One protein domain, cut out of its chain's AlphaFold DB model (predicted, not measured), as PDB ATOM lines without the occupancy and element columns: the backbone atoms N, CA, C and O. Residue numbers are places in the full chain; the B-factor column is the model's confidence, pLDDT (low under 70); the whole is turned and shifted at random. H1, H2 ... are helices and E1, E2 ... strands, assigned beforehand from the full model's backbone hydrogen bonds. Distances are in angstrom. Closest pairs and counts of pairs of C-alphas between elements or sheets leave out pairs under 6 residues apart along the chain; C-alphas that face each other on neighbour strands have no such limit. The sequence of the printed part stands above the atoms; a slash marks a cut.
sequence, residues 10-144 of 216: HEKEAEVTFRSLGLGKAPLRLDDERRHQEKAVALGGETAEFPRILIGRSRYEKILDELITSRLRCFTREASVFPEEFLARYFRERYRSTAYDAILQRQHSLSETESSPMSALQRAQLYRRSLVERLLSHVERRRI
ATOM      1  N   HIS A  10     -14.804  31.761  -2.997       60.47
ATOM      2  CA  HIS A  10     -14.661  30.342  -2.673       60.47
ATOM      3  C   HIS A  10     -13.898  29.554  -3.737       60.47
ATOM      4  O   HIS A  10     -13.083  28.706  -3.388       60.47
ATOM      5  N   GLU A  11     -14.100  29.847  -5.021       65.69
ATOM      6  CA  GLU A  11     -13.339  29.199  -6.093       65.69
ATOM      7  C   GLU A  11     -11.871  29.619  -6.081       65.69
ATOM      8  O   GLU A  11     -11.001  28.782  -6.295       65.69
ATOM      9  N   LYS A  12     -11.577  30.883  -5.753       68.12
ATOM     10  CA  LYS A  12     -10.198  31.357  -5.574       68.12
ATOM     11  C   LYS A  12      -9.523  30.679  -4.385       68.12
ATOM     12  O   LYS A  12      -8.378  30.255  -4.496       68.12
ATOM     13  N   GLU A  13     -10.217  30.535  -3.259       64.62
ATOM     14  CA  GLU A  13      -9.685  29.818  -2.093       64.62
ATOM     15  C   GLU A  13      -9.480  28.326  -2.373       64.62
ATOM     16  O   GLU A  13      -8.453  27.755  -1.990       64.62
ATOM     17  N   ALA A  14     -10.426  27.698  -3.074       62.72
ATOM     18  CA  ALA A  14     -10.316  26.316  -3.512       62.72
ATOM     19  C   ALA A  14      -9.130  26.147  -4.466       62.72
ATOM     20  O   ALA A  14      -8.312  25.256  -4.265       62.72
ATOM     21  N   GLU A  15      -8.965  27.035  -5.447       66.50
ATOM     22  CA  GLU A  15      -7.840  27.014  -6.380       66.50
ATOM     23  C   GLU A  15      -6.501  27.201  -5.660       66.50
ATOM     24  O   GLU A  15      -5.568  26.444  -5.916       66.50
ATOM     25  N   VAL A  16      -6.403  28.141  -4.715       67.31
ATOM     26  CA  VAL A  16      -5.206  28.334  -3.878       67.31
ATOM     27  C   VAL A  16      -4.896  27.074  -3.069       67.31
ATOM     28  O   VAL A  16      -3.731  26.695  -2.953       67.31
ATOM     29  N   THR A  17      -5.922  26.392  -2.561       65.25
ATOM     30  CA  THR A  17      -5.779  25.139  -1.811       65.25
ATOM     31  C   THR A  17      -5.346  23.993  -2.729       65.25
ATOM     32  O   THR A  17      -4.366  23.311  -2.458       65.25
ATOM     33  N   PHE A  18      -5.987  23.794  -3.879       65.31
ATOM     34  CA  PHE A  18      -5.563  22.779  -4.847       65.31
ATOM     35  C   PHE A  18      -4.157  23.054  -5.378       65.31
ATOM     36  O   PHE A  18      -3.378  22.126  -5.590       65.31
ATOM     37  N   ARG A  19      -3.803  24.328  -5.545       64.50
ATOM     38  CA  ARG A  19      -2.462  24.766  -5.910       64.50
ATOM     39  C   ARG A  19      -1.468  24.400  -4.805       64.50
ATOM     40  O   ARG A  19      -0.541  23.649  -5.081       64.50
ATOM     41  N   SER A  20      -1.684  24.805  -3.556       62.38
ATOM     42  CA  SER A  20      -0.781  24.461  -2.444       62.38
ATOM     43  C   SER A  20      -0.606  22.945  -2.250       62.38
ATOM     44  O   SER A  20       0.451  22.493  -1.813       62.38
ATOM     45  N   LEU A  21      -1.600  22.148  -2.655       62.25
ATOM     46  CA  LEU A  21      -1.570  20.683  -2.628       62.25
ATOM     47  C   LEU A  21      -0.962  20.020  -3.866       62.25
ATOM     48  O   LEU A  21      -0.812  18.800  -3.901       62.25
ATOM     49  N   GLY A  22      -0.589  20.782  -4.888       59.78
ATOM     50  CA  GLY A  22      -0.039  20.226  -6.120       59.78
ATOM     51  C   GLY A  22      -1.056  19.629  -7.091       59.78
ATOM     52  O   GLY A  22      -0.666  18.964  -8.045       59.78
ATOM     53  N   LEU A  23      -2.344  19.868  -6.851       63.78
ATOM     54  CA  LEU A  23      -3.480  19.328  -7.602       63.78
ATOM     55  C   LEU A  23      -4.048  20.324  -8.631       63.78
ATOM     56  O   LEU A  23      -4.944  19.982  -9.399       63.78
ATOM     57  N   GLY A  24      -3.550  21.563  -8.651       56.94
ATOM     58  CA  GLY A  24      -3.988  22.602  -9.584       56.94
ATOM     59  C   GLY A  24      -3.481  22.406 -11.021       56.94
ATOM     60  O   GLY A  24      -2.410  21.847 -11.258       56.94
ATOM     61  N   LYS A  25      -4.233  22.930 -12.000       48.72
ATOM     62  CA  LYS A  25      -3.857  22.926 -13.431       48.72
ATOM     63  C   LYS A  25      -2.743  23.930 -13.781       48.72
ATOM     64  O   LYS A  25      -2.112  23.792 -14.825       48.72
ATOM     65  N   ALA A  26      -2.492  24.926 -12.929       46.03
ATOM     66  CA  ALA A  26      -1.532  26.005 -13.169       46.03
ATOM     67  C   ALA A  26      -0.080  25.612 -12.815       46.03
ATOM     68  O   ALA A  26       0.130  24.811 -11.900       46.03
ATOM     69  N   PRO A  27       0.942  26.211 -13.469       49.06
ATOM     70  CA  PRO A  27       2.331  26.034 -13.069       49.06
ATOM     71  C   PRO A  27       2.500  26.508 -11.627       49.06
ATOM     72  O   PRO A  27       2.187  27.645 -11.251       49.06
ATOM     73  N   LEU A  28       2.953  25.583 -10.801       50.31
ATOM     74  CA  LEU A  28       3.104  25.787  -9.382       50.31
ATOM     75  C   LEU A  28       4.464  26.398  -9.089       50.31
ATOM     76  O   LEU A  28       5.494  25.897  -9.530       50.31
ATOM     77  N   ARG A  29       4.446  27.526  -8.382       51.69
ATOM     78  CA  ARG A  29       5.630  28.054  -7.713       51.69
ATOM     79  C   ARG A  29       5.655  27.387  -6.342       51.69
ATOM     80  O   ARG A  29       4.623  27.330  -5.677       51.69
ATOM     81  N   LEU A  30       6.790  26.805  -5.973       53.34
ATOM     82  CA  LEU A  30       6.977  26.263  -4.633       53.34
ATOM     83  C   LEU A  30       7.196  27.454  -3.695       53.34
ATOM     84  O   LEU A  30       8.295  27.986  -3.609       53.34
ATOM     85  N   ASP A  31       6.130  27.903  -3.031       47.50
ATOM     86  CA  ASP A  31       6.174  29.071  -2.134       47.50
ATOM     87  C   ASP A  31       6.954  28.801  -0.826       47.50
ATOM     88  O   ASP A  31       7.235  29.723  -0.059       47.50
ATOM     89  N   ASP A  32       7.324  27.541  -0.568       46.34
ATOM     90  CA  ASP A  32       7.926  27.098   0.695       46.34
ATOM     91  C   ASP A  32       9.444  27.282   0.800       46.34
ATOM     92  O   ASP A  32       9.986  27.262   1.906       46.34
ATOM     93  N   GLU A  33      10.146  27.542  -0.301       45.16
ATOM     94  CA  GLU A  33      11.582  27.809  -0.260       45.16
ATOM     95  C   GLU A  33      11.835  29.308  -0.419       45.16
ATOM     96  O   GLU A  33      12.074  29.823  -1.509       45.16
ATOM     97  N   ARG A  34      11.816  30.025   0.714       41.81
ATOM     98  CA  ARG A  34      12.053  31.482   0.857       41.81
ATOM     99  C   ARG A  34      13.392  32.013   0.299       41.81
ATOM    100  O   ARG A  34      13.783  33.130   0.628       41.81
ATOM    101  N   ARG A  35      14.116  31.261  -0.530       42.25
ATOM    102  CA  ARG A  35      15.324  31.730  -1.222       42.25
ATOM    103  C   ARG A  35      15.342  31.481  -2.728       42.25
ATOM    104  O   ARG A  35      16.166  32.096  -3.391       42.25
ATOM    105  N   HIS A  36      14.454  30.658  -3.285       43.12
ATOM    106  CA  HIS A  36      14.499  30.334  -4.710       43.12
ATOM    107  C   HIS A  36      13.070  30.276  -5.249       43.12
ATOM    108  O   HIS A  36      12.302  29.384  -4.913       43.12
ATOM    109  N   GLN A  37      12.706  31.244  -6.096       52.50
ATOM    110  CA  GLN A  37      11.523  31.148  -6.954       52.50
ATOM    111  C   GLN A  37      11.773  30.056  -7.997       52.50
ATOM    112  O   GLN A  37      12.052  30.324  -9.166       52.50
ATOM    113  N   GLU A  38      11.763  28.809  -7.555       56.12
ATOM    114  CA  GLU A  38      12.119  27.697  -8.404       56.12
ATOM    115  C   GLU A  38      10.934  27.310  -9.290       56.12
ATOM    116  O   GLU A  38       9.788  27.209  -8.838       56.12
ATOM    117  N   LYS A  39      11.195  27.103 -10.585       64.94
ATOM    118  CA  LYS A  39      10.187  26.545 -11.489       64.94
ATOM    119  C   LYS A  39       9.960  25.086 -11.087       64.94
ATOM    120  O   LYS A  39      10.908  24.305 -11.096       64.94
ATOM    121  N   ALA A  40       8.726  24.718 -10.752       70.38
ATOM    122  CA  ALA A  40       8.387  23.321 -10.520       70.38
ATOM    123  C   ALA A  40       8.316  22.553 -11.849       70.38
ATOM    124  O   ALA A  40       7.777  23.048 -12.843       70.38
ATOM    125  N   VAL A  41       8.835  21.330 -11.848       76.06
ATOM    126  CA  VAL A  41       8.676  20.333 -12.906       76.06
ATOM    127  C   VAL A  41       7.501  19.435 -12.529       76.06
ATOM    128  O   VAL A  41       7.424  18.949 -11.400       76.06
ATOM    129  N   ALA A  42       6.577  19.234 -13.468       78.44
ATOM    130  CA  ALA A  42       5.517  18.243 -13.337       78.44
ATOM    131  C   ALA A  42       5.999  16.907 -13.904       78.44
ATOM    132  O   ALA A  42       6.479  16.861 -15.034       78.44
ATOM    133  N   LEU A  43       5.866  15.842 -13.118       79.31
ATOM    134  CA  LEU A  43       6.159  14.475 -13.538       79.31
ATOM    135  C   LEU A  43       4.892  13.632 -13.390       79.31
ATOM    136  O   LEU A  43       4.157  13.790 -12.414       79.31
ATOM    137  N   GLY A  44       4.652  12.732 -14.341       79.69
ATOM    138  CA  GLY A  44       3.446  11.905 -14.361       79.69
ATOM    139  C   GLY A  44       2.165  12.697 -14.651       79.69
ATOM    140  O   GLY A  44       2.186  13.867 -15.032       79.69
ATOM    141  N   GLY A  45       1.025  12.040 -14.462       76.00
ATOM    142  CA  GLY A  45      -0.314  12.562 -14.738       76.00
ATOM    143  C   GLY A  45      -0.872  12.180 -16.109       76.00
ATOM    144  O   GLY A  45      -2.040  12.450 -16.366       76.00
ATOM    145  N   GLU A  46      -0.068  11.547 -16.963       75.50
ATOM    146  CA  GLU A  46      -0.501  11.019 -18.265       75.50
ATOM    147  C   GLU A  46      -1.276   9.703 -18.112       75.50
ATOM    148  O   GLU A  46      -2.212   9.437 -18.860       75.50
ATOM    149  N   THR A  47      -0.918   8.897 -17.109       75.88
ATOM    150  CA  THR A  47      -1.546   7.605 -16.814       75.88
ATOM    151  C   THR A  47      -1.838   7.465 -15.322       75.88
ATOM    152  O   THR A  47      -1.180   8.077 -14.479       75.88
ATOM    153  N   ALA A  48      -2.820   6.628 -14.972       73.31
ATOM    154  CA  ALA A  48      -3.191   6.368 -13.576       73.31
ATOM    155  C   ALA A  48      -2.055   5.721 -12.755       73.31
ATOM    156  O   ALA A  48      -2.037   5.831 -11.530       73.31
ATOM    157  N   GLU A  49      -1.100   5.071 -13.424       78.25
ATOM    158  CA  GLU A  49       0.057   4.426 -12.795       78.25
ATOM    159  C   GLU A  49       1.106   5.421 -12.293       78.25
ATOM    160  O   GLU A  49       1.821   5.140 -11.330       78.25
ATOM    161  N   PHE A  50       1.190   6.593 -12.926       80.25
ATOM    162  CA  PHE A  50       2.091   7.673 -12.540       80.25
ATOM    163  C   PHE A  50       1.264   8.881 -12.094       80.25
ATOM    164  O   PHE A  50       1.027   9.782 -12.900       80.25
ATOM    165  N   PRO A  51       0.805   8.928 -10.831       81.00
ATOM    166  CA  PRO A  51       0.178  10.121 -10.278       81.00
ATOM    167  C   PRO A  51       0.991  11.391 -10.553       81.00
ATOM    168  O   PRO A  51       2.217  11.379 -10.565       81.00
ATOM    169  N   ARG A  52       0.310  12.516 -10.770       81.25
ATOM    170  CA  ARG A  52       1.001  13.779 -11.042       81.25
ATOM    171  C   ARG A  52       1.709  14.277  -9.784       81.25
ATOM    172  O   ARG A  52       1.056  14.573  -8.788       81.25
ATOM    173  N   ILE A  53       3.024  14.448  -9.858       78.69
ATOM    174  CA  ILE A  53       3.832  15.063  -8.800       78.69
ATOM    175  C   ILE A  53       4.473  16.354  -9.292       78.69
ATOM    176  O   ILE A  53       4.705  16.546 -10.487       78.69
ATOM    177  N   LEU A  54       4.768  17.244  -8.349       76.62
ATOM    178  CA  LEU A  54       5.458  18.498  -8.610       76.62
ATOM    179  C   LEU A  54       6.697  18.574  -7.741       76.62
ATOM    180  O   LEU A  54       6.637  18.327  -6.536       76.62
ATOM    181  N   ILE A  55       7.812  18.923  -8.365       77.25
ATOM    182  CA  ILE A  55       9.111  18.969  -7.710       77.25
ATOM    183  C   ILE A  55       9.916  20.167  -8.209       77.25
ATOM    184  O   ILE A  55       9.788  20.567  -9.362       77.25
ATOM    185  N   GLY A  56      10.741  20.746  -7.341       77.94
ATOM    186  CA  GLY A  56      11.690  21.790  -7.715       77.94
ATOM    187  C   GLY A  56      12.643  21.317  -8.813       77.94
ATOM    188  O   GLY A  56      13.112  20.175  -8.778       77.94
ATOM    189  N   ARG A  57      12.914  22.169  -9.807       79.56
ATOM    190  CA  ARG A  57      13.748  21.805 -10.959       79.56
ATOM    191  C   ARG A  57      15.153  21.344 -10.564       79.56
ATOM    192  O   ARG A  57      15.584  20.313 -11.056       79.56
ATOM    193  N   SER A  58      15.833  22.039  -9.662       81.25
ATOM    194  CA  SER A  58      17.184  21.692  -9.199       81.25
ATOM    195  C   SER A  58      17.169  20.377  -8.438       81.25
ATOM    196  O   SER A  58      18.082  19.572  -8.584       81.25
ATOM    197  N   ARG A  59      16.116  20.106  -7.653       81.25
ATOM    198  CA  ARG A  59      15.968  18.808  -6.980       81.25
ATOM    199  C   ARG A  59      15.768  17.679  -7.990       81.25
ATOM    200  O   ARG A  59      16.355  16.615  -7.822       81.25
ATOM    201  N   TYR A  60      14.961  17.908  -9.025       84.25
ATOM    202  CA  TYR A  60      14.775  16.954 -10.115       84.25
ATOM    203  C   TYR A  60      16.076  16.701 -10.887       84.25
ATOM    204  O   TYR A  60      16.473  15.547 -11.030       84.25
ATOM    205  N   GLU A  61      16.759  17.761 -11.325       85.81
ATOM    206  CA  GLU A  61      18.028  17.678 -12.058       85.81
ATOM    207  C   GLU A  61      19.099  16.970 -11.222       85.81
ATOM    208  O   GLU A  61      19.732  16.043 -11.716       85.81
ATOM    209  N   LYS A  62      19.207  17.284  -9.924       87.62
ATOM    210  CA  LYS A  62      20.131  16.607  -9.007       87.62
ATOM    211  C   LYS A  62      19.898  15.095  -8.937       87.62
ATOM    212  O   LYS A  62      20.845  14.326  -9.045       87.62
ATOM    213  N   ILE A  63      18.648  14.659  -8.763       86.19
ATOM    214  CA  ILE A  63      18.313  13.224  -8.701       86.19
ATOM    215  C   ILE A  63      18.624  12.545 -10.037       86.19
ATOM    216  O   ILE A  63      19.165  11.443 -10.068       86.19
ATOM    217  N   LEU A  64      18.292  13.205 -11.145       85.56
ATOM    218  CA  LEU A  64      18.521  12.675 -12.481       85.56
ATOM    219  C   LEU A  64      20.017  12.524 -12.776       85.56
ATOM    220  O   LEU A  64      20.437  11.481 -13.271       85.56
ATOM    221  N   ASP A  65      20.822  13.519 -12.418       87.25
ATOM    222  CA  ASP A  65      22.270  13.494 -12.606       87.25
ATOM    223  C   ASP A  65      22.943  12.456 -11.690       87.25
ATOM    224  O   ASP A  65      23.865  11.769 -12.128       87.25
ATOM    225  N   GLU A  66      22.455  12.250 -10.462       87.62
ATOM    226  CA  GLU A  66      22.899  11.155  -9.582       87.62
ATOM    227  C   GLU A  66      22.626   9.770 -10.210       87.62
ATOM    228  O   GLU A  66      23.510   8.902 -10.228       87.62
ATOM    229  N   LEU A  67      21.438   9.566 -10.792       85.56
ATOM    230  CA  LEU A  67      21.083   8.320 -11.486       85.56
ATOM    231  C   LEU A  67      21.938   8.103 -12.744       85.56
ATOM    232  O   LEU A  67      22.458   7.009 -12.959       85.56
ATOM    233  N   ILE A  68      22.138   9.145 -13.553       85.69
ATOM    234  CA  ILE A  68      22.980   9.070 -14.754       85.69
ATOM    235  C   ILE A  68      24.430   8.774 -14.364       85.69
ATOM    236  O   ILE A  68      25.024   7.850 -14.908       85.69
ATOM    237  N   THR A  69      24.986   9.495 -13.388       85.88
ATOM    238  CA  THR A  69      26.384   9.335 -12.954       85.88
ATOM    239  C   THR A  69      26.636   7.945 -12.378       85.88
ATOM    240  O   THR A  69      27.639   7.312 -12.704       85.88
ATOM    241  N   SER A  70      25.727   7.440 -11.538       83.75
ATOM    242  CA  SER A  70      25.846   6.083 -10.994       83.75
ATOM    243  C   SER A  70      25.824   5.030 -12.102       83.75
ATOM    244  O   SER A  70      26.634   4.101 -12.075       83.75
ATOM    245  N   ARG A  71      24.984   5.207 -13.131       82.69
ATOM    246  CA  ARG A  71      24.945   4.288 -14.269       82.69
ATOM    247  C   ARG A  71      26.169   4.398 -15.172       82.69
ATOM    248  O   ARG A  71      26.711   3.366 -15.562       82.69
ATOM    249  N   LEU A  72      26.611   5.612 -15.492       82.19
ATOM    250  CA  LEU A  72      27.811   5.844 -16.299       82.19
ATOM    251  C   LEU A  72      29.032   5.193 -15.649       82.19
ATOM    252  O   LEU A  72      29.772   4.507 -16.342       82.19
ATOM    253  N   ARG A  73      29.176   5.281 -14.319       82.69
ATOM    254  CA  ARG A  73      30.243   4.580 -13.578       82.69
ATOM    255  C   ARG A  73      30.214   3.062 -13.771       82.69
ATOM    256  O   ARG A  73      31.276   2.448 -13.867       82.69
ATOM    257  N   CYS A  74      29.030   2.450 -13.839       76.56
ATOM    258  CA  CYS A  74      28.909   1.023 -14.147       76.56
ATOM    259  C   CYS A  74      29.341   0.720 -15.590       76.56
ATOM    260  O   CYS A  74      30.124  -0.199 -15.799       76.56
ATOM    261  N   PHE A  75      28.931   1.534 -16.569       71.50
ATOM    262  CA  PHE A  75      29.315   1.341 -17.975       71.50
ATOM    263  C   PHE A  75      30.782   1.663 -18.273       71.50
ATOM    264  O   PHE A  75      31.374   1.036 -19.136       71.50
ATOM    265  N   THR A  76      31.423   2.586 -17.554       66.31
ATOM    266  CA  THR A  76      32.868   2.827 -17.719       66.31
ATOM    267  C   THR A  76      33.720   1.636 -17.275       66.31
ATOM    268  O   THR A  76      34.864   1.515 -17.700       66.31
ATOM    269  N   ARG A  77      33.175   0.742 -16.436       66.12
ATOM    270  CA  ARG A  77      33.831  -0.519 -16.051       66.12
ATOM    271  C   ARG A  77      33.636  -1.617 -17.100       66.12
ATOM    272  O   ARG A  77      34.478  -2.497 -17.219       66.12
ATOM    273  N   GLU A  78      32.551  -1.542 -17.864       67.38
ATOM    274  CA  GLU A  78      32.192  -2.458 -18.946       67.38
ATOM    275  C   GLU A  78      32.472  -1.767 -20.288       67.38
ATOM    276  O   GLU A  78      31.561  -1.190 -20.868       67.38
ATOM    277  N   ALA A  79      33.734  -1.757 -20.739       61.75
ATOM    278  CA  ALA A  79      34.233  -1.104 -21.965       61.75
ATOM    279  C   ALA A  79      33.144  -0.746 -23.010       61.75
ATOM    280  O   ALA A  79      32.791  -1.545 -23.880       61.75
ATOM    281  N   SER A  80      32.593   0.466 -22.896       70.50
ATOM    282  CA  SER A  80      31.487   0.933 -23.733       70.50
ATOM    283  C   SER A  80      31.981   1.371 -25.112       70.50
ATOM    284  O   SER A  80      32.961   2.101 -25.228       70.50
ATOM    285  N   VAL A  81      31.235   1.001 -26.156       79.31
ATOM    286  CA  VAL A  81      31.457   1.439 -27.548       79.31
ATOM    287  C   VAL A  81      30.979   2.884 -27.779       79.31
ATOM    288  O   VAL A  81      31.375   3.531 -28.745       79.31
ATOM    289  N   PHE A  82      30.131   3.414 -26.892       80.06
ATOM    290  CA  PHE A  82      29.518   4.734 -27.046       80.06
ATOM    291  C   PHE A  82      30.234   5.823 -26.234       80.06
ATOM    292  O   PHE A  82      30.603   5.563 -25.082       80.06
ATOM    293  N   PRO A  83      30.350   7.055 -26.778       83.56
ATOM    294  CA  PRO A  83      30.819   8.221 -26.036       83.56
ATOM    295  C   PRO A  83      29.958   8.516 -24.802       83.56
ATOM    296  O   PRO A  83      28.734   8.357 -24.827       83.56
ATOM    297  N   GLU A  84      30.587   9.023 -23.742       81.94
ATOM    298  CA  GLU A  84      29.917   9.344 -22.474       81.94
ATOM    299  C   GLU A  84      28.768  10.347 -22.654       81.94
ATOM    300  O   GLU A  84      27.685  10.155 -22.103       81.94
ATOM    301  N   GLU A  85      28.951  11.369 -23.494       83.75
ATOM    302  CA  GLU A  85      27.923  12.381 -23.773       83.75
ATOM    303  C   GLU A  85      26.658  11.781 -24.403       83.75
ATOM    304  O   GLU A  85      25.531  12.165 -24.065       83.75
ATOM    305  N   PHE A  86      26.831  10.800 -25.295       85.44
ATOM    306  CA  PHE A  86      25.718  10.084 -25.912       85.44
ATOM    307  C   PHE A  86      24.958   9.267 -24.864       85.44
ATOM    308  O   PHE A  86      23.729   9.344 -24.784       85.44
ATOM    309  N   LEU A  87      25.689   8.534 -24.022       81.38
ATOM    310  CA  LEU A  87      25.113   7.740 -22.941       81.38
ATOM    311  C   LEU A  87      24.381   8.612 -21.919       81.38
ATOM    312  O   LEU A  87      23.265   8.278 -21.527       81.38
ATOM    313  N   ALA A  88      24.947   9.758 -21.540       83.38
ATOM    314  CA  ALA A  88      24.315  10.702 -20.626       83.38
ATOM    315  C   ALA A  88      22.965  11.192 -21.171       83.38
ATOM    316  O   ALA A  88      21.958  11.182 -20.458       83.38
ATOM    317  N   ARG A  89      22.908  11.562 -22.459       84.31
ATOM    318  CA  ARG A  89      21.663  11.994 -23.108       84.31
ATOM    319  C   ARG A  89      20.645  10.857 -23.222       84.31
ATOM    320  O   ARG A  89      19.465  11.076 -22.958       84.31
ATOM    321  N   TYR A  90      21.095   9.658 -23.578       84.25
ATOM    322  CA  TYR A  90      20.250   8.467 -23.671       84.25
ATOM    323  C   TYR A  90      19.638   8.088 -22.312       84.25
ATOM    324  O   TYR A  90      18.426   7.892 -22.194       84.25
ATOM    325  N   PHE A  91      20.458   8.050 -21.259       83.00
ATOM    326  CA  PHE A  91      20.013   7.749 -19.901       83.00
ATOM    327  C   PHE A  91      19.088   8.818 -19.339       83.00
ATOM    328  O   PHE A  91      18.129   8.478 -18.653       83.00
ATOM    329  N   ARG A  92      19.304  10.093 -19.673       82.38
ATOM    330  CA  ARG A  92      18.425  11.184 -19.239       82.38
ATOM    331  C   ARG A  92      16.977  10.994 -19.692       82.38
ATOM    332  O   ARG A  92      16.065  11.247 -18.908       82.38
ATOM    333  N   GLU A  93      16.755  10.525 -20.918       80.81
ATOM    334  CA  GLU A  93      15.400  10.267 -21.415       80.81
ATOM    335  C   GLU A  93      14.795   9.012 -20.773       80.81
ATOM    336  O   GLU A  93      13.637   9.008 -20.354       80.81
ATOM    337  N   ARG A  94      15.607   7.960 -20.620       81.19
ATOM    338  CA  ARG A  94      15.165   6.667 -20.084       81.19
ATOM    339  C   ARG A  94      14.917   6.681 -18.574       81.19
ATOM    340  O   ARG A  94      14.049   5.957 -18.100       81.19
ATOM    341  N   TYR A  95      15.637   7.512 -17.822       82.81
ATOM    342  CA  TYR A  95      15.521   7.605 -16.364       82.81
ATOM    343  C   TYR A  95      14.453   8.569 -15.874       82.81
ATOM    344  O   TYR A  95      14.350   8.773 -14.670       82.81
ATOM    345  N   ARG A  96      13.597   9.118 -16.742       78.25
ATOM    346  CA  ARG A  96      12.473   9.943 -16.273       78.25
ATOM    347  C   ARG A  96      11.532   9.179 -15.336       78.25
ATOM    348  O   ARG A  96      11.142   9.722 -14.304       78.25
ATOM    349  N   SER A  97      11.207   7.927 -15.657       78.19
ATOM    350  CA  SER A  97      10.377   7.060 -14.809       78.19
ATOM    351  C   SER A  97      11.118   6.604 -13.549       78.19
ATOM    352  O   SER A  97      10.557   6.634 -12.461       78.19
ATOM    353  N   THR A  98      12.403   6.269 -13.652       82.75
ATOM    354  CA  THR A  98      13.229   5.907 -12.487       82.75
ATOM    355  C   THR A  98      13.430   7.086 -11.534       82.75
ATOM    356  O   THR A  98      13.410   6.914 -10.320       82.75
ATOM    357  N   ALA A  99      13.574   8.302 -12.066       83.56
ATOM    358  CA  ALA A  99      13.637   9.522 -11.273       83.56
ATOM    359  C   ALA A  99      12.321   9.758 -10.522       83.56
ATOM    360  O   ALA A  99      12.360  10.164  -9.365       83.56
ATOM    361  N   TYR A 100      11.169   9.464 -11.137       84.38
ATOM    362  CA  TYR A 100       9.868   9.521 -10.464       84.38
ATOM    363  C   TYR A 100       9.822   8.595  -9.236       84.38
ATOM    364  O   TYR A 100       9.480   9.045  -8.140       84.38
ATOM    365  N   ASP A 101      10.231   7.335  -9.396       84.25
ATOM    366  CA  ASP A 101      10.254   6.347  -8.309       84.25
ATOM    367  C   ASP A 101      11.216   6.764  -7.190       84.25
ATOM    368  O   ASP A 101      10.841   6.801  -6.015       84.25
ATOM    369  N   ALA A 102      12.429   7.186  -7.558       82.50
ATOM    370  CA  ALA A 102      13.435   7.668  -6.615       82.50
ATOM    371  C   ALA A 102      12.952   8.899  -5.825       82.50
ATOM    372  O   ALA A 102      13.234   9.031  -4.632       82.50
ATOM    373  N   ILE A 103      12.199   9.802  -6.463       84.31
ATOM    374  CA  ILE A 103      11.607  10.969  -5.797       84.31
ATOM    375  C   ILE A 103      10.596  10.534  -4.735       84.31
ATOM    376  O   ILE A 103      10.651  11.045  -3.615       84.31
ATOM    377  N   LEU A 104       9.691   9.608  -5.066       82.19
ATOM    378  CA  LEU A 104       8.682   9.125  -4.122       82.19
ATOM    379  C   LEU A 104       9.314   8.376  -2.943       82.19
ATOM    380  O   LEU A 104       8.937   8.620  -1.799       82.19
ATOM    381  N   GLN A 105      10.301   7.514  -3.194       82.00
ATOM    382  CA  GLN A 105      10.997   6.776  -2.135       82.00
ATOM    383  C   GLN A 105      11.734   7.717  -1.175       82.00
ATOM    384  O   GLN A 105      11.560   7.623   0.043       82.00
ATOM    385  N   ARG A 106      12.483   8.694  -1.713       78.38
ATOM    386  CA  ARG A 106      13.221   9.684  -0.909       78.38
ATOM    387  C   ARG A 106      12.315  10.584  -0.070       78.38
ATOM    388  O   ARG A 106      12.766  11.100   0.947       78.38
ATOM    389  N   GLN A 107      11.065  10.813  -0.476       74.38
ATOM    390  CA  GLN A 107      10.104  11.578   0.331       74.38
ATOM    391  C   GLN A 107       9.633  10.819   1.576       74.38
ATOM    392  O   GLN A 107       9.261  11.454   2.557       74.38
ATOM    393  N   HIS A 108       9.679   9.487   1.556       64.50
ATOM    394  CA  HIS A 108       9.162   8.646   2.634       64.50
ATOM    395  C   HIS A 108      10.250   7.935   3.443       64.50
ATOM    396  O   HIS A 108       9.930   7.020   4.201       64.50
ATOM    397  N   SER A 109      11.513   8.361   3.303       63.81
ATOM    398  CA  SER A 109      12.670   7.795   4.017       63.81
ATOM    399  C   SER A 109      12.729   6.265   3.949       63.81
ATOM    400  O   SER A 109      13.188   5.615   4.886       63.81
ATOM    401  N   LEU A 110      12.226   5.684   2.857       56.78
ATOM    402  CA  LEU A 110      12.410   4.267   2.590       56.78
ATOM    403  C   LEU A 110      13.874   4.097   2.196       56.78
ATOM    404  O   LEU A 110      14.365   4.819   1.327       56.78
ATOM    405  N   SER A 111      14.565   3.216   2.919       47.34
ATOM    406  CA  SER A 111      15.978   2.882   2.762       47.34
ATOM    407  C   SER A 111      16.373   2.790   1.285       47.34
ATOM    408  O   SER A 111      15.595   2.288   0.480       47.34
ATOM    409  N   GLU A 112      17.596   3.214   0.942       51.78
ATOM    410  CA  GLU A 112      18.204   3.161  -0.410       51.78
ATOM    411  C   GLU A 112      18.350   1.738  -0.994       51.78
ATOM    412  O   GLU A 112      19.080   1.504  -1.958       51.78
ATOM    413  N   THR A 113      17.680   0.759  -0.401       44.62
ATOM    414  CA  THR A 113      17.819  -0.645  -0.712       44.62
ATOM    415  C   THR A 113      16.852  -1.009  -1.831       44.62
ATOM    416  O   THR A 113      15.658  -1.195  -1.626       44.62
ATOM    417  N   GLU A 114      17.448  -1.139  -3.012       48.59
ATOM    418  CA  GLU A 114      16.924  -1.742  -4.237       48.59
ATOM    419  C   GLU A 114      16.179  -0.794  -5.186       48.59
ATOM    420  O   GLU A 114      15.001  -0.471  -5.057       48.59
ATOM    421  N   SER A 115      16.915  -0.424  -6.238       53.56
ATOM    422  CA  SER A 115      16.502   0.311  -7.436       53.56
ATOM    423  C   SER A 115      15.540  -0.481  -8.334       53.56
ATOM    424  O   SER A 115      15.654  -0.444  -9.563       53.56
ATOM    425  N   SER A 116      14.649  -1.268  -7.740       63.31
ATOM    426  CA  SER A 116      13.629  -2.003  -8.472       63.31
ATOM    427  C   SER A 116      12.497  -1.043  -8.844       63.31
ATOM    428  O   SER A 116      12.086  -0.234  -8.007       63.31
ATOM    429  N   PRO A 117      11.995  -1.095 -10.092       69.75
ATOM    430  CA  PRO A 117      10.899  -0.235 -10.520       69.75
ATOM    431  C   PRO A 117       9.682  -0.468  -9.625       69.75
ATOM    432  O   PRO A 117       9.289  -1.609  -9.370       69.75
ATOM    433  N   MET A 118       9.085   0.616  -9.136       78.56
ATOM    434  CA  MET A 118       7.969   0.519  -8.204       78.56
ATOM    435  C   MET A 118       6.705   0.030  -8.908       78.56
ATOM    436  O   MET A 118       6.331   0.513  -9.987       78.56
ATOM    437  N   SER A 119       5.962  -0.868  -8.256       84.62
ATOM    438  CA  SER A 119       4.657  -1.275  -8.780       84.62
ATOM    439  C   SER A 119       3.684  -0.086  -8.790       84.62
ATOM    440  O   SER A 119       3.787   0.835  -7.972       84.62
ATOM    441  N   ALA A 120       2.713  -0.084  -9.711       83.44
ATOM    442  CA  ALA A 120       1.721   0.995  -9.801       83.44
ATOM    443  C   ALA A 120       0.946   1.186  -8.480       83.44
ATOM    444  O   ALA A 120       0.669   2.314  -8.068       83.44
ATOM    445  N   LEU A 121       0.664   0.087  -7.765       83.62
ATOM    446  CA  LEU A 121       0.016   0.123  -6.456       83.62
ATOM    447  C   LEU A 121       0.892   0.817  -5.402       83.62
ATOM    448  O   LEU A 121       0.398   1.677  -4.673       83.62
ATOM    449  N   GLN A 122       2.187   0.488  -5.345       82.25
ATOM    450  CA  GLN A 122       3.125   1.123  -4.415       82.25
ATOM    451  C   GLN A 122       3.267   2.622  -4.706       82.25
ATOM    452  O   GLN A 122       3.215   3.437  -3.784       82.25
ATOM    453  N   ARG A 123       3.367   3.007  -5.986       84.38
ATOM    454  CA  ARG A 123       3.410   4.420  -6.401       84.38
ATOM    455  C   ARG A 123       2.163   5.178  -5.958       84.38
ATOM    456  O   ARG A 123       2.276   6.264  -5.390       84.38
ATOM    457  N   ALA A 124       0.979   4.601  -6.161       82.56
ATOM    458  CA  ALA A 124      -0.280   5.203  -5.729       82.56
ATOM    459  C   ALA A 124      -0.365   5.355  -4.200       82.56
ATOM    460  O   ALA A 124      -0.845   6.380  -3.712       82.56
ATOM    461  N   GLN A 125       0.107   4.365  -3.437       84.00
ATOM    462  CA  GLN A 125       0.133   4.420  -1.972       84.00
ATOM    463  C   GLN A 125       1.073   5.514  -1.454       84.00
ATOM    464  O   GLN A 125       0.641   6.343  -0.650       84.00
ATOM    465  N   LEU A 126       2.317   5.565  -1.947       82.25
ATOM    466  CA  LEU A 126       3.267   6.616  -1.566       82.25
ATOM    467  C   LEU A 126       2.751   7.999  -1.962       82.25
ATOM    468  O   LEU A 126       2.737   8.915  -1.144       82.25
ATOM    469  N   TYR A 127       2.214   8.144  -3.173       82.94
ATOM    470  CA  TYR A 127       1.628   9.410  -3.598       82.94
ATOM    471  C   TYR A 127       0.505   9.875  -2.659       82.94
ATOM    472  O   TYR A 127       0.521  11.023  -2.212       82.94
ATOM    473  N   ARG A 128      -0.445   8.996  -2.310       82.06
ATOM    474  CA  ARG A 128      -1.534   9.325  -1.372       82.06
ATOM    475  C   ARG A 128      -0.995   9.740  -0.009       82.06
ATOM    476  O   ARG A 128      -1.463  10.736   0.536       82.06
ATOM    477  N   ARG A 129       0.008   9.030   0.511       82.75
ATOM    478  CA  ARG A 129       0.667   9.383   1.772       82.75
ATOM    479  C   ARG A 129       1.292  10.779   1.703       82.75
ATOM    480  O   ARG A 129       0.997  11.604   2.561       82.75
ATOM    481  N   SER A 130       2.035  11.084   0.636       78.12
ATOM    482  CA  SER A 130       2.615  12.417   0.413       78.12
ATOM    483  C   SER A 130       1.555  13.527   0.345       78.12
ATOM    484  O   SER A 130       1.804  14.668   0.731       78.12
ATOM    485  N   LEU A 131       0.367  13.221  -0.188       79.12
ATOM    486  CA  LEU A 131      -0.737  14.168  -0.320       79.12
ATOM    487  C   LEU A 131      -1.368  14.434   1.051       79.12
ATOM    488  O   LEU A 131      -1.571  15.592   1.407       79.12
ATOM    489  N   VAL A 132      -1.604  13.384   1.842       81.56
ATOM    490  CA  VAL A 132      -2.094  13.500   3.224       81.56
ATOM    491  C   VAL A 132      -1.108  14.287   4.088       81.56
ATOM    492  O   VAL A 132      -1.517  15.223   4.765       81.56
ATOM    493  N   GLU A 133       0.190  13.986   4.022       78.00
ATOM    494  CA  GLU A 133       1.225  14.713   4.771       78.00
ATOM    495  C   GLU A 133       1.266  16.205   4.388       78.00
ATOM    496  O   GLU A 133       1.330  17.074   5.263       78.00
ATOM    497  N   ARG A 134       1.141  16.528   3.091       74.38
ATOM    498  CA  ARG A 134       1.036  17.917   2.606       74.38
ATOM    499  C   ARG A 134      -0.240  18.610   3.079       74.38
ATOM    500  O   ARG A 134      -0.175  19.765   3.494       74.38
ATOM    501  N   LEU A 135      -1.379  17.919   3.039       77.94
ATOM    502  CA  LEU A 135      -2.661  18.417   3.545       77.94
ATOM    503  C   LEU A 135      -2.577  18.747   5.031       77.94
ATOM    504  O   LEU A 135      -2.909  19.863   5.423       77.94
ATOM    505  N   LEU A 136      -2.104  17.802   5.842       77.50
ATOM    506  CA  LEU A 136      -1.958  17.983   7.283       77.50
ATOM    507  C   LEU A 136      -1.007  19.139   7.584       77.50
ATOM    508  O   LEU A 136      -1.381  20.050   8.315       77.50
ATOM    509  N   SER A 137       0.148  19.191   6.916       71.94
ATOM    510  CA  SER A 137       1.092  20.309   7.043       71.94
ATOM    511  C   SER A 137       0.451  21.653   6.678       71.94
ATOM    512  O   SER A 137       0.672  22.660   7.350       71.94
ATOM    513  N   HIS A 138      -0.356  21.699   5.615       74.12
ATOM    514  CA  HIS A 138      -1.055  22.915   5.202       74.12
ATOM    515  C   HIS A 138      -2.108  23.343   6.233       74.12
ATOM    516  O   HIS A 138      -2.159  24.516   6.612       74.12
ATOM    517  N   VAL A 139      -2.915  22.398   6.723       76.12
ATOM    518  CA  VAL A 139      -3.929  22.631   7.759       76.12
ATOM    519  C   VAL A 139      -3.277  23.100   9.055       76.12
ATOM    520  O   VAL A 139      -3.724  24.088   9.632       76.12
ATOM    521  N   GLU A 140      -2.192  22.464   9.489       73.31
ATOM    522  CA  GLU A 140      -1.437  22.855  10.679       73.31
ATOM    523  C   GLU A 140      -0.864  24.261  10.546       73.31
ATOM    524  O   GLU A 140      -1.048  25.089  11.437       73.31
ATOM    525  N   ARG A 141      -0.234  24.592   9.414       70.50
ATOM    526  CA  ARG A 141       0.272  25.951   9.174       70.50
ATOM    527  C   ARG A 141      -0.849  26.981   9.172       70.50
ATOM    528  O   ARG A 141      -0.677  28.055   9.744       70.50
ATOM    529  N   ARG A 142      -1.993  26.665   8.554       73.00
ATOM    530  CA  ARG A 142      -3.166  27.548   8.548       73.00
ATOM    531  C   ARG A 142      -3.718  27.723   9.958       73.00
ATOM    532  O   ARG A 142      -4.016  28.848  10.337       73.00
ATOM    533  N   ARG A 143      -3.795  26.648  10.745       71.50
ATOM    534  CA  ARG A 143      -4.238  26.668  12.144       71.50
ATOM    535  C   ARG A 143      -3.304  27.509  13.010       71.50
ATOM    536  O   ARG A 143      -3.783  28.442  13.644       71.50
ATOM    537  N   ILE A 144      -1.999  27.239  12.990       68.12
ATOM    538  CA  ILE A 144      -1.004  27.936  13.825       68.12
ATOM    539  C   ILE A 144      -0.923  29.431  13.479       68.12
ATOM    540  O   ILE A 144      -0.688  30.267  14.347       68.12
TER     541      ILE A 144
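This is residues 10 to 144 of the 216 residues of an uncharacterized protein of Methylacidimicrobium cyclopophantes (UniProt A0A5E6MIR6). A small strand hairpin, E1 and E2, and the short helix H4 sit at the middle of an elongated model of crossed helices; H2 and H3 make one end, and the long helix H5 runs off toward the other end, where H1 also lies and residues 139 to 144 of H5 stick out. The printed part has 135 residues with five named helices and two named strands, in the order H1, E1, E2, H2, H3, H4, H5, and its class is mostly helix. The sheet has the order E1, E2 and is antiparallel. The whole is only just loose, close to compact, with a radius of gyration of the C-alphas of 17.3 A and spans of 61 by 31 by 28 A.

H1, residues 10 to 20, is close to but not clearly touching H5, residues 120 to 144; the closest C-alphas, of Ser 20 and His 138, are 7.8 A apart. E1, residues 40 to 43, and E2, residues 53 to 56, form an antiparallel hairpin at 145 degrees, with N 41 and O 55 at 2.8 A and N 53 and O 43 at 2.9 A, within hydrogen-bond range. H2, residues 57 to 77, touches H3, residues 84 to 94, with residues 64 to 72 alone, at a steep tilt of 55 degrees, opposite ways; the closest C-alphas, of Ile 68 and Phe 91, are 6.1 A apart. With residues 60 to 67 alone H2 touches H4, residues 96 to 107, at a steep tilt of 66 degrees, opposite ways; the closest C-alphas, of Leu 64 and Ala 99, are 5.9 A apart. H3 and H4 meet only through their link. E2 and H4 are near each other, with 5 pairs of C-alphas within 10 A. H5 touches H4 with residues 123 to 130 alone, at a steep tilt of 48 degrees, the same way; the closest C-alphas, of Leu 104 and Leu 126, are 6.5 A apart. H2 and H5 are apart. In H1, H3, H4 and H5 every O i to N i+4 pair is within hydrogen-bond range; in H2, 16 of 17 are.

H1 begins at C-alpha 10, (-14.661, 30.342, -2.673), and is 15.1 A long from first to last C-alpha. E1 measures 9.6 A and E2 10.4 A. H2 measures 30.5 A and ends at C-alpha 77, (33.831, -0.519, -16.051). H3 measures 15.2 A, H4 16.9 A and H5 35.9 A; H5 ends at C-alpha 144, (-1.004, 27.936, 13.825).

The two C-alphas farthest apart are those of His 10 and Ala 79, at 61.3 A. The printed part has no cut. The links H1 to E1 and H4 to H5 are long, with 19 and 12 residues. The mean pLDDT of the printed part is 72.7; it is under 70 in residues 10 to 39, 76 to 79, 108 to 117 and residue 144.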